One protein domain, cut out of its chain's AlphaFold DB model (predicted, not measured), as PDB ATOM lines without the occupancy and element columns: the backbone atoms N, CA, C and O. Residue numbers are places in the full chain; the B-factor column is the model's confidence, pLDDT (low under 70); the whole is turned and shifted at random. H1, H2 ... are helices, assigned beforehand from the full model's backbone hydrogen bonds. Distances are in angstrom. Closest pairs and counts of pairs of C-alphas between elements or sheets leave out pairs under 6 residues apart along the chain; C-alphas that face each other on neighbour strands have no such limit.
ATOM      1  N   GLY A 115     -32.004  55.918  40.274       56.38
ATOM      2  CA  GLY A 115     -32.547  56.638  39.110       56.38
ATOM      3  C   GLY A 115     -33.657  55.966  38.291       56.38
ATOM      4  O   GLY A 115     -33.579  55.898  37.066       56.38
ATOM      5  N   VAL A 116     -34.716  55.507  38.948       68.06
ATOM      6  CA  VAL A 116     -35.957  55.037  38.328       68.06
ATOM      7  C   VAL A 116     -36.728  56.185  37.693       68.06
ATOM      8  O   VAL A 116     -37.473  55.966  36.748       68.06
ATOM      9  N   GLU A 117     -36.479  57.414  38.146       66.25
ATOM     10  CA  GLU A 117     -37.063  58.650  37.615       66.25
ATOM     11  C   GLU A 117     -36.876  58.804  36.092       66.25
ATOM     12  O   GLU A 117     -37.651  59.496  35.441       66.25
ATOM     13  N   ASN A 118     -35.882  58.114  35.517       68.06
ATOM     14  CA  ASN A 118     -35.564  58.135  34.089       68.06
ATOM     15  C   ASN A 118     -35.827  56.800  33.367       68.06
ATOM     16  O   ASN A 118     -35.335  56.616  32.252       68.06
ATOM     17  N   CYS A 119     -36.545  55.842  33.969       77.12
ATOM     18  CA  CYS A 119     -36.872  54.603  33.260       77.12
ATOM     19  C   CYS A 119     -37.890  54.866  32.141       77.12
ATOM     20  O   CYS A 119     -38.814  55.675  32.278       77.12
ATOM     21  N   GLN A 120     -37.715  54.187  31.008       81.00
ATOM     22  CA  GLN A 120     -38.548  54.371  29.820       81.00
ATOM     23  C   GLN A 120     -40.002  54.016  30.109       81.00
ATOM     24  O   GLN A 120     -40.904  54.682  29.605       81.00
ATOM     25  N   LEU A 121     -40.234  53.020  30.965       80.69
ATOM     26  CA  LEU A 121     -41.564  52.652  31.418       80.69
ATOM     27  C   LEU A 121     -42.287  53.828  32.094       80.69
ATOM     28  O   LEU A 121     -43.379  54.177  31.651       80.69
ATOM     29  N   LEU A 122     -41.695  54.494  33.092       77.25
ATOM     30  CA  LEU A 122     -42.327  55.663  33.728       77.25
ATOM     31  C   LEU A 122     -42.472  56.835  32.756       77.25
ATOM     32  O   LEU A 122     -43.539  57.448  32.695       77.25
ATOM     33  N   LEU A 123     -41.448  57.103  31.939       77.62
ATOM     34  CA  LEU A 123     -41.511  58.152  30.918       77.62
ATOM     35  C   LEU A 123     -42.649  57.909  29.916       77.62
ATOM     36  O   LEU A 123     -43.298  58.862  29.492       77.62
ATOM     37  N   SER A 124     -42.934  56.651  29.569       77.50
ATOM     38  CA  SER A 124     -44.031  56.298  28.661       77.50
ATOM     39  C   SER A 124     -45.411  56.590  29.259       77.50
ATOM     40  O   SER A 124     -46.291  57.064  28.540       77.50
ATOM     41  N   PHE A 125     -45.581  56.390  30.572       73.00
ATOM     42  CA  PHE A 125     -46.812  56.751  31.275       73.00
ATOM     43  C   PHE A 125     -46.978  58.271  31.356       73.00
ATOM     44  O   PHE A 125     -48.054  58.770  31.025       73.00
ATOM     45  N   CYS A 126     -45.912  59.008  31.689       67.62
ATOM     46  CA  CYS A 126     -45.942  60.471  31.785       67.62
ATOM     47  C   CYS A 126     -46.120  61.174  30.428       67.62
ATOM     48  O   CYS A 126     -46.726  62.238  30.361       67.62
ATOM     49  N   ALA A 127     -45.608  60.601  29.333       65.00
ATOM     50  CA  ALA A 127     -45.701  61.201  27.998       65.00
ATOM     51  C   ALA A 127     -47.103  61.101  27.371       65.00
ATOM     52  O   ALA A 127     -47.385  61.763  26.371       65.00
ATOM     53  N   SER A 128     -47.980  60.260  27.920       63.09
ATOM     54  CA  SER A 128     -49.306  60.020  27.361       63.09
ATOM     55  C   SER A 128     -50.394  60.772  28.134       63.09
ATOM     56  O   SER A 128     -50.931  60.296  29.131       63.09
ATOM     57  N   GLU A 129     -50.804  61.929  27.614       57.59
ATOM     58  CA  GLU A 129     -51.916  62.726  28.172       57.59
ATOM     59  C   GLU A 129     -53.245  61.936  28.249       57.59
ATOM     60  O   GLU A 129     -54.158  62.292  28.992       57.59
ATOM     61  N   HIS A 130     -53.366  60.834  27.497       58.44
ATOM     62  CA  HIS A 130     -54.566  59.998  27.423       58.44
ATOM     63  C   HIS A 130     -54.689  58.926  28.512       58.44
ATOM     64  O   HIS A 130     -55.790  58.403  28.692       58.44
ATOM     65  N   LEU A 131     -53.612  58.569  29.226       62.28
ATOM     66  CA  LEU A 131     -53.679  57.523  30.258       62.28
ATOM     67  C   LEU A 131     -54.178  58.047  31.617       62.28
ATOM     68  O   LEU A 131     -54.450  57.248  32.508       62.28
ATOM     69  N   GLY A 132     -54.363  59.365  31.770       58.06
ATOM     70  CA  GLY A 132     -54.945  59.970  32.977       58.06
ATOM     71  C   GLY A 132     -54.062  59.872  34.225       58.06
ATOM     72  O   GLY A 132     -54.551  60.069  35.335       58.06
ATOM     73  N   PHE A 133     -52.779  59.558  34.047       62.44
ATOM     74  CA  PHE A 133     -51.801  59.452  35.117       62.44
ATOM     75  C   PHE A 133     -50.962  60.732  35.178       62.44
ATOM     76  O   PHE A 133     -50.073  60.930  34.356       62.44
ATOM     77  N   ASP A 134     -51.245  61.597  36.150       58.94
ATOM     78  CA  ASP A 134     -50.368  62.716  36.504       58.94
ATOM     79  C   ASP A 134     -49.394  62.207  37.578       58.94
ATOM     80  O   ASP A 134     -49.736  62.152  38.760       58.94
ATOM     81  N   LEU A 135     -48.244  61.670  37.155       63.06
ATOM     82  CA  LEU A 135     -47.225  61.161  38.076       63.06
ATOM     83  C   LEU A 135     -46.184  62.250  38.349       63.06
ATOM     84  O   LEU A 135     -45.308  62.506  37.524       63.06
ATOM     85  N   GLU A 136     -46.208  62.825  39.552       62.75
ATOM     86  CA  GLU A 136     -45.015  63.475  40.097       62.75
ATOM     87  C   GLU A 136     -43.915  62.422  40.328       62.75
ATOM     88  O   GLU A 136     -44.198  61.267  40.635       62.75
ATOM     89  N   ILE A 137     -42.638  62.785  40.210       57.75
ATOM     90  CA  ILE A 137     -41.514  61.828  40.269       57.75
ATOM     91  C   ILE A 137     -41.475  61.033  41.595       57.75
ATOM     92  O   ILE A 137     -41.270  59.820  41.584       57.75
ATOM     93  N   GLN A 138     -41.786  61.675  42.729       57.78
ATOM     94  CA  GLN A 138     -41.936  60.998  44.030       57.78
ATOM     95  C   GLN A 138     -43.166  60.073  44.088       57.78
ATOM     96  O   GLN A 138     -43.188  59.090  44.825       57.78
ATOM     97  N   GLN A 139     -44.185  60.357  43.279       64.19
ATOM     98  CA  GLN A 139     -45.353  59.503  43.078       64.19
ATOM     99  C   GLN A 139     -45.045  58.339  42.117       64.19
ATOM    100  O   GLN A 139     -45.658  57.278  42.225       64.19
ATOM    101  N   GLY A 140     -44.049  58.510  41.241       74.19
ATOM    102  CA  GLY A 140     -43.508  57.509  40.321       74.19
ATOM    103  C   GLY A 140     -42.997  56.254  41.011       74.19
ATOM    104  O   GLY A 140     -43.355  55.140  40.625       74.19
ATOM    105  N   GLU A 141     -42.219  56.421  42.079       80.62
ATOM    106  CA  GLU A 141     -41.753  55.284  42.870       80.62
ATOM    107  C   GLU A 141     -42.928  54.555  43.541       80.62
ATOM    108  O   GLU A 141     -43.042  53.337  43.415       80.62
ATOM    109  N   GLY A 142     -43.853  55.288  44.171       84.38
ATOM    110  CA  GLY A 142     -45.042  54.698  44.799       84.38
ATOM    111  C   GLY A 142     -45.944  53.949  43.809       84.38
ATOM    112  O   GLY A 142     -46.503  52.901  44.138       84.38
ATOM    113  N   PHE A 143     -46.048  54.438  42.573       85.00
ATOM    114  CA  PHE A 143     -46.752  53.752  41.491       85.00
ATOM    115  C   PHE A 143     -46.087  52.420  41.129       85.00
ATOM    116  O   PHE A 143     -46.773  51.401  41.026       85.00
ATOM    117  N   LEU A 144     -44.759  52.396  40.987       88.06
ATOM    118  CA  LEU A 144     -44.023  51.159  40.718       88.06
ATOM    119  C   LEU A 144     -44.107  50.172  41.875       88.06
ATOM    120  O   LEU A 144     -44.263  48.975  41.637       88.06
ATOM    121  N   GLU A 145     -44.054  50.653  43.118       90.62
ATOM    122  CA  GLU A 145     -44.289  49.818  44.298       90.62
ATOM    123  C   GLU A 145     -45.676  49.164  44.243       90.62
ATOM    124  O   GLU A 145     -45.794  47.960  44.480       90.62
ATOM    125  N   GLY A 146     -46.712  49.924  43.870       89.81
ATOM    126  CA  GLY A 146     -48.062  49.406  43.644       89.81
ATOM    127  C   GLY A 146     -48.104  48.342  42.546       89.81
ATOM    128  O   GLY A 146     -48.560  47.224  42.780       89.81
ATOM    129  N   MET A 147     -47.542  48.638  41.370       90.44
ATOM    130  CA  MET A 147     -47.498  47.690  40.251       90.44
ATOM    131  C   MET A 147     -46.739  46.404  40.576       90.44
ATOM    132  O   MET A 147     -47.121  45.331  40.097       90.44
ATOM    133  N   LEU A 148     -45.662  46.497  41.357       92.31
ATOM    134  CA  LEU A 148     -44.913  45.334  41.812       92.31
ATOM    135  C   LEU A 148     -45.751  44.495  42.777       92.31
ATOM    136  O   LEU A 148     -45.888  43.288  42.582       92.31
ATOM    137  N   MET A 149     -46.342  45.133  43.787       91.88
ATOM    138  CA  MET A 149     -47.153  44.453  44.800       91.88
ATOM    139  C   MET A 149     -48.416  43.799  44.233       91.88
ATOM    140  O   MET A 149     -48.877  42.801  44.787       91.88
ATOM    141  N   ASP A 150     -48.958  44.340  43.145       91.25
ATOM    142  CA  ASP A 150     -50.126  43.793  42.450       91.25
ATOM    143  C   ASP A 150     -49.744  42.826  41.309       91.25
ATOM    144  O   ASP A 150     -50.611  42.279  40.622       91.25
ATOM    145  N   GLY A 151     -48.442  42.598  41.089       90.81
ATOM    146  CA  GLY A 151     -47.905  41.671  40.089       90.81
ATOM    147  C   GLY A 151     -48.021  42.147  38.637       90.81
ATOM    148  O   GLY A 151     -47.696  41.402  37.712       90.81
ATOM    149  N   TRP A 152     -48.474  43.381  38.406       91.38
ATOM    150  CA  TRP A 152     -48.564  43.967  37.067       91.38
ATOM    151  C   TRP A 152     -47.195  44.189  36.440       91.38
ATOM    152  O   TRP A 152     -47.037  43.941  35.247       91.38
ATOM    153  N   LEU A 153     -46.195  44.572  37.239       91.25
ATOM    154  CA  LEU A 153     -44.842  44.788  36.732       91.25
ATOM    155  C   LEU A 153     -44.248  43.499  36.135       91.25
ATOM    156  O   LEU A 153     -43.698  43.532  35.039       91.25
ATOM    157  N   LEU A 154     -44.440  42.353  36.798       90.94
ATOM    158  CA  LEU A 154     -44.000  41.052  36.279       90.94
ATOM    159  C   LEU A 154     -44.702  40.695  34.961       90.94
ATOM    160  O   LEU A 154     -44.058  40.254  34.013       90.94
ATOM    161  N   LYS A 155     -46.018  40.930  34.875       90.94
ATOM    162  CA  LYS A 155     -46.792  40.683  33.648       90.94
ATOM    163  C   LYS A 155     -46.307  41.542  32.486       90.94
ATOM    164  O   LYS A 155     -46.179  41.034  31.378       90.94
ATOM    165  N   LEU A 156     -46.032  42.825  32.729       88.81
ATOM    166  CA  LEU A 156     -45.500  43.727  31.706       88.81
ATOM    167  C   LEU A 156     -44.140  43.253  31.203       88.81
ATOM    168  O   LEU A 156     -43.913  43.235  29.999       88.81
ATOM    169  N   VAL A 157     -43.277  42.803  32.109       89.88
ATOM    170  CA  VAL A 157     -41.968  42.237  31.770       89.88
ATOM    171  C   VAL A 157     -42.099  40.960  30.943       89.88
ATOM    172  O   VAL A 157     -41.393  40.802  29.952       89.88
ATOM    173  N   HIS A 158     -43.026  40.066  31.291       88.12
ATOM    174  CA  HIS A 158     -43.280  38.847  30.513       88.12
ATOM    175  C   HIS A 158     -43.835  39.154  29.115       88.12
ATOM    176  O   HIS A 158     -43.471  38.483  28.156       88.12
ATOM    177  N   ILE A 159     -44.681  40.180  28.979       87.06
ATOM    178  CA  ILE A 159     -45.209  40.626  27.677       87.06
ATOM    179  C   ILE A 159     -44.119  41.318  26.847       87.06
ATOM    180  O   ILE A 159     -44.033  41.101  25.640       87.06
ATOM    181  N   GLY A 160     -43.304  42.163  27.482       82.62
ATOM    182  CA  GLY A 160     -42.225  42.909  26.834       82.62
ATOM    183  C   GLY A 160     -40.995  42.059  26.514       82.62
ATOM    184  O   GLY A 160     -40.229  42.407  25.619       82.62
ATOM    185  N   GLY A 161     -40.801  40.942  27.221       85.81
ATOM    186  CA  GLY A 161     -39.656  40.044  27.063       85.81
ATOM    187  C   GLY A 161     -38.325  40.629  27.549       85.81
ATOM    188  O   GLY A 161     -37.268  40.055  27.268       85.81
ATOM    189  N   SER A 162     -38.341  41.763  28.254       87.56
ATOM    190  CA  SER A 162     -37.146  42.411  28.796       87.56
ATOM    191  C   SER A 162     -37.435  43.218  30.063       87.56
ATOM    192  O   SER A 162     -38.568  43.636  30.316       87.56
ATOM    193  N   VAL A 163     -36.390  43.440  30.865       89.69
ATOM    194  CA  VAL A 163     -36.403  44.357  32.018       89.69
ATOM    195  C   VAL A 163     -35.355  45.438  31.805       89.69
ATOM    196  O   VAL A 163     -34.207  45.130  31.490       89.69
ATOM    197  N   GLU A 164     -35.734  46.698  32.011       89.62
ATOM    198  CA  GLU A 164     -34.780  47.808  32.039       89.62
ATOM    199  C   GLU A 164     -33.849  47.714  33.255       89.62
ATOM    200  O   GLU A 164     -34.291  47.421  34.368       89.62
ATOM    201  N   ASP A 165     -32.576  48.059  33.072       89.38
ATOM    202  CA  ASP A 165     -31.562  47.998  34.133       89.38
ATOM    203  C   ASP A 165     -31.922  48.855  35.353       89.38
ATOM    204  O   ASP A 165     -31.689  48.453  36.492       89.38
ATOM    205  N   SER A 166     -32.540  50.017  35.129       87.62
ATOM    206  CA  SER A 166     -33.028  50.910  36.187       87.62
ATOM    207  C   SER A 166     -34.115  50.248  37.037       87.62
ATOM    208  O   SER A 166     -34.065  50.325  38.266       87.62
ATOM    209  N   ILE A 167     -35.050  49.533  36.401       88.94
ATOM    210  CA  ILE A 167     -36.121  48.787  37.073       88.94
ATOM    211  C   ILE A 167     -35.527  47.595  37.819       88.94
ATOM    212  O   ILE A 167     -35.807  47.425  39.002       88.94
ATOM    213  N   ALA A 168     -34.676  46.795  37.175       90.62
ATOM    214  CA  ALA A 168     -34.043  45.635  37.804       90.62
ATOM    215  C   ALA A 168     -33.194  46.038  39.024       90.62
ATOM    216  O   ALA A 168     -33.321  45.457  40.102       90.62
ATOM    217  N   SER A 169     -32.377  47.084  38.899       89.38
ATOM    218  CA  SER A 169     -31.546  47.598  39.989       89.38
ATOM    219  C   SER A 169     -32.399  48.127  41.154       89.38
ATOM    220  O   SER A 169     -32.146  47.814  42.325       89.38
ATOM    221  N   TRP A 170     -33.469  48.874  40.861       90.12
ATOM    222  CA  TRP A 170     -34.414  49.338  41.881       90.12
ATOM    223  C   TRP A 170     -35.135  48.188  42.580       90.12
ATOM    224  O   TRP A 170     -35.192  48.153  43.808       90.12
ATOM    225  N   MET A 171     -35.593  47.198  41.819       90.50
ATOM    226  CA  MET A 171     -36.211  45.979  42.335       90.50
ATOM    227  C   MET A 171     -35.282  45.238  43.292       90.50
ATOM    228  O   MET A 171     -35.698  44.846  44.381       90.50
ATOM    229  N   LEU A 172     -34.011  45.073  42.912       91.44
ATOM    230  CA  LEU A 172     -32.994  44.469  43.770       91.44
ATOM    231  C   LEU A 172     -32.802  45.281  45.058       91.44
ATOM    232  O   LEU A 172     -32.707  44.715  46.144       91.44
ATOM    233  N   THR A 173     -32.814  46.609  44.968       89.81
ATOM    234  CA  THR A 173     -32.723  47.486  46.144       89.81
ATOM    235  C   THR A 173     -33.931  47.316  47.067       89.81
ATOM    236  O   THR A 173     -33.763  47.174  48.279       89.81
ATOM    237  N   LYS A 174     -35.153  47.263  46.522       89.94
ATOM    238  CA  LYS A 174     -36.370  47.016  47.311       89.94
ATOM    239  C   LYS A 174     -36.367  45.625  47.935       89.94
ATOM    240  O   LYS A 174     -36.722  45.491  49.102       89.94
ATOM    241  N   LEU A 175     -35.898  44.613  47.216       91.88
ATOM    242  CA  LEU A 175     -35.720  43.261  47.740       91.88
ATOM    243  C   LEU A 175     -34.764  43.248  48.944       91.88
ATOM    244  O   LEU A 175     -35.084  42.681  49.990       91.88
ATOM    245  N   LEU A 176     -33.610  43.905  48.817       89.81
ATOM    246  CA  LEU A 176     -32.539  43.844  49.812       89.81
ATOM    247  C   LEU A 176     -32.755  44.775  51.013       89.81
ATOM    248  O   LEU A 176     -32.305  44.445  52.110       89.81
ATOM    249  N   TYR A 177     -33.411  45.923  50.849       87.44
ATOM    250  CA  TYR A 177     -33.409  46.980  51.873       87.44
ATOM    251  C   TYR A 177     -34.793  47.479  52.296       87.44
ATOM    252  O   TYR A 177     -34.878  48.230  53.269       87.44
ATOM    253  N   SER A 178     -35.874  47.080  51.615       85.50
ATOM    254  CA  SER A 178     -37.219  47.541  51.975       85.50
ATOM    255  C   SER A 178     -37.619  47.075  53.374       85.50
ATOM    256  O   SER A 178     -37.434  45.918  53.745       85.50
ATOM    257  N   SER A 179     -38.222  47.981  54.142       81.44
ATOM    258  CA  SER A 179     -38.885  47.670  55.412       81.44
ATOM    259  C   SER A 179     -40.315  47.150  55.215       81.44
ATOM    260  O   SER A 179     -40.908  46.583  56.137       81.44
ATOM    261  N   ASN A 180     -40.883  47.311  54.014       86.31
ATOM    262  CA  ASN A 180     -42.200  46.800  53.662       86.31
ATOM    263  C   ASN A 180     -42.096  45.333  53.219       86.31
ATOM    264  O   ASN A 180     -41.692  45.033  52.094       86.31
ATOM    265  N   LYS A 181     -42.528  44.423  54.101       85.75
ATOM    266  CA  LYS A 181     -42.512  42.969  53.867       85.75
ATOM    267  C   LYS A 181     -43.261  42.556  52.599       85.75
ATOM    268  O   LYS A 181     -42.790  41.674  51.892       85.75
ATOM    269  N   LYS A 182     -44.403  43.186  52.288       89.19
ATOM    270  CA  LYS A 182     -45.176  42.851  51.081       89.19
ATOM    271  C   LYS A 182     -44.374  43.195  49.829       89.19
ATOM    272  O   LYS A 182     -44.237  42.360  48.947       89.19
ATOM    273  N   LEU A 183     -43.795  44.393  49.803       89.00
ATOM    274  CA  LEU A 183     -42.974  44.852  48.688       89.00
ATOM    275  C   LEU A 183     -41.736  43.967  48.488       89.00
ATOM    276  O   LEU A 183     -41.419  43.612  47.359       89.00
ATOM    277  N   GLN A 184     -41.070  43.570  49.575       89.44
ATOM    278  CA  GLN A 184     -39.931  42.655  49.511       89.44
ATOM    279  C   GLN A 184     -40.316  41.276  48.968       89.44
ATOM    280  O   GLN A 184     -39.594  40.743  48.127       89.44
ATOM    281  N   VAL A 185     -41.424  40.692  49.435       89.38
ATOM    282  CA  VAL A 185     -41.902  39.390  48.941       89.38
ATOM    283  C   VAL A 185     -42.208  39.485  47.451       89.38
ATOM    284  O   VAL A 185     -41.683  38.692  46.682       89.38
ATOM    285  N   SER A 186     -42.938  40.514  47.018       92.19
ATOM    286  CA  SER A 186     -43.225  40.729  45.597       92.19
ATOM    287  C   SER A 186     -41.960  40.950  44.759       92.19
ATOM    288  O   SER A 186     -41.865  40.431  43.649       92.19
ATOM    289  N   ALA A 187     -40.964  41.674  45.280       92.50
ATOM    290  CA  ALA A 187     -39.669  41.830  44.616       92.50
ATOM    291  C   ALA A 187     -38.910  40.498  44.516       92.50
ATOM    292  O   ALA A 187     -38.271  40.228  43.502       92.50
ATOM    293  N   THR A 188     -38.998  39.663  45.554       91.06
ATOM    294  CA  THR A 188     -38.398  38.322  45.593       91.06
ATOM    295  C   THR A 188     -39.042  37.413  44.557       91.06
ATOM    296  O   THR A 188     -38.335  36.855  43.728       91.06
ATOM    297  N   ASP A 189     -40.374  37.340  44.538       91.19
ATOM    298  CA  ASP A 189     -41.130  36.520  43.586       91.19
ATOM    299  C   ASP A 189     -40.871  36.955  42.136       91.19
ATOM    300  O   ASP A 189     -40.793  36.128  41.228       91.19
ATOM    301  N   PHE A 190     -40.691  38.260  41.906       92.81
ATOM    302  CA  PHE A 190     -40.281  38.761  40.600       92.81
ATOM    303  C   PHE A 190     -38.891  38.258  40.210       92.81
ATOM    304  O   PHE A 190     -38.745  37.735  39.108       92.81
ATOM    305  N   TRP A 191     -37.885  38.402  41.082       91.88
ATOM    306  CA  TRP A 191     -36.520  37.940  40.805       91.88
ATOM    307  C   TRP A 191     -36.461  36.421  40.597       91.88
ATOM    308  O   TRP A 191     -35.831  35.970  39.642       91.88
ATOM    309  N   ASP A 192     -37.188  35.650  41.411       89.19
ATOM    310  CA  ASP A 192     -37.342  34.201  41.247       89.19
ATOM    311  C   ASP A 192     -37.969  33.861  39.880       89.19
ATOM    312  O   ASP A 192     -37.541  32.919  39.215       89.19
ATOM    313  N   SER A 193     -38.945  34.650  39.414       90.25
ATOM    314  CA  SER A 193     -39.594  34.429  38.117       90.25
ATOM    315  C   SER A 193     -38.713  34.788  36.921       90.25
ATOM    316  O   SER A 193     -38.717  34.041  35.945       90.25
ATOM    317  N   ILE A 194     -37.995  35.914  36.950       90.00
ATOM    318  CA  ILE A 194     -37.177  36.363  35.805       90.00
ATOM    319  C   ILE A 194     -35.861  35.585  35.684       90.00
ATOM    320  O   ILE A 194     -35.324  35.481  34.587       90.00
ATOM    321  N   LEU A 195     -35.353  35.038  36.796       87.62
ATOM    322  CA  LEU A 195     -34.175  34.165  36.822       87.62
ATOM    323  C   LEU A 195     -34.540  32.683  36.641       87.62
ATOM    324  O   LEU A 195     -33.650  31.834  36.643       87.62
ATOM    325  N   SER A 196     -35.826  32.355  36.486       85.81
ATOM    326  CA  SER A 196     -36.239  30.998  36.144       85.81
ATOM    327  C   SER A 196     -35.830  30.668  34.712       85.81
ATOM    328  O   SER A 196     -36.020  31.466  33.790       85.81
ATOM    329  N   LEU A 197     -35.300  29.462  34.537       82.38
ATOM    330  CA  LEU A 197     -35.011  28.894  33.228       82.38
ATOM    331  C   LEU A 197     -36.241  28.160  32.686       82.38
ATOM    332  O   LEU A 197     -37.066  27.669  33.462       82.38
ATOM    333  N   ASP A 198     -36.363  28.113  31.365       81.38
ATOM    334  CA  ASP A 198     -37.302  27.244  30.663       81.38
ATOM    335  C   ASP A 198     -36.745  25.815  30.494       81.38
ATOM    336  O   ASP A 198     -35.650  25.489  30.954       81.38
TER     337      ASP A 198
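What this domain is: This is residues 115 to 198 of the 362 residues of an uncharacterized protein of Panicum miliaceum (UniProt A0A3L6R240). H4 and H5 pack together as a V that opens away from their tight link, and H2 meets H5 with its last residues and runs away from it nearly crosswise. H3 turns off the last end of H2 as an L, H1 lies by the first half of H2, and residues 127 to 132 of the loop between H1 and H2 stick out. The printed part has 84 residues with five named helices, H1 to H5, and no named strand: all helix. It is compact, with a radius of gyration of the C-alphas of 12.7 A and spans of 37 by 31 by 21 A.

How they stand to each other: Start with H1, residues 120 to 126; it is close to but not clearly touching H2, residues 137 to 149, with closest C-alphas Leu 122 and Gly 140 at 6.9 A. H2 only just touches H3, residues 152 to 160, with 3 pairs of C-alphas within 8 A, only at the corner; C-alphas 147 and 153 are closest, 5.3 A. Next come H4, residues 165 to 177, and H5, residues 181 to 194, which touch at a steep tilt of 46 degrees, opposite ways; their closest C-alphas, Leu 175 and Gln 184, are 4.6 A apart. With residues 145 to 149 alone H2 touches H5, only just about perpendicular at 71 degrees; the closest C-alphas, Met 149 and Ser 186, are 5.5 A apart. H1 is apart from H3 and H5. In H1, H3, H4 and H5 every O i to N i+4 pair is within hydrogen-bond range; in H2, 7 of 9 are.

Where its parts are: Find C-alpha 120 at (-38.548, 54.371, 29.820), where H1 begins; it spans 9.8 A. H2 spans 18.8 A, H3 12.1 A, H4 17.9 A and H5 20.0 A, ending at C-alpha 194, (-37.177, 36.363, 35.805).

The domain as a whole: The farthest C-alphas, Glu 129 and Asp 198, are 38.5 A apart. The printed part has no cut and no long link. Confidence is low, with pLDDT under 70, at residues 115 to 118 and 126 to 139.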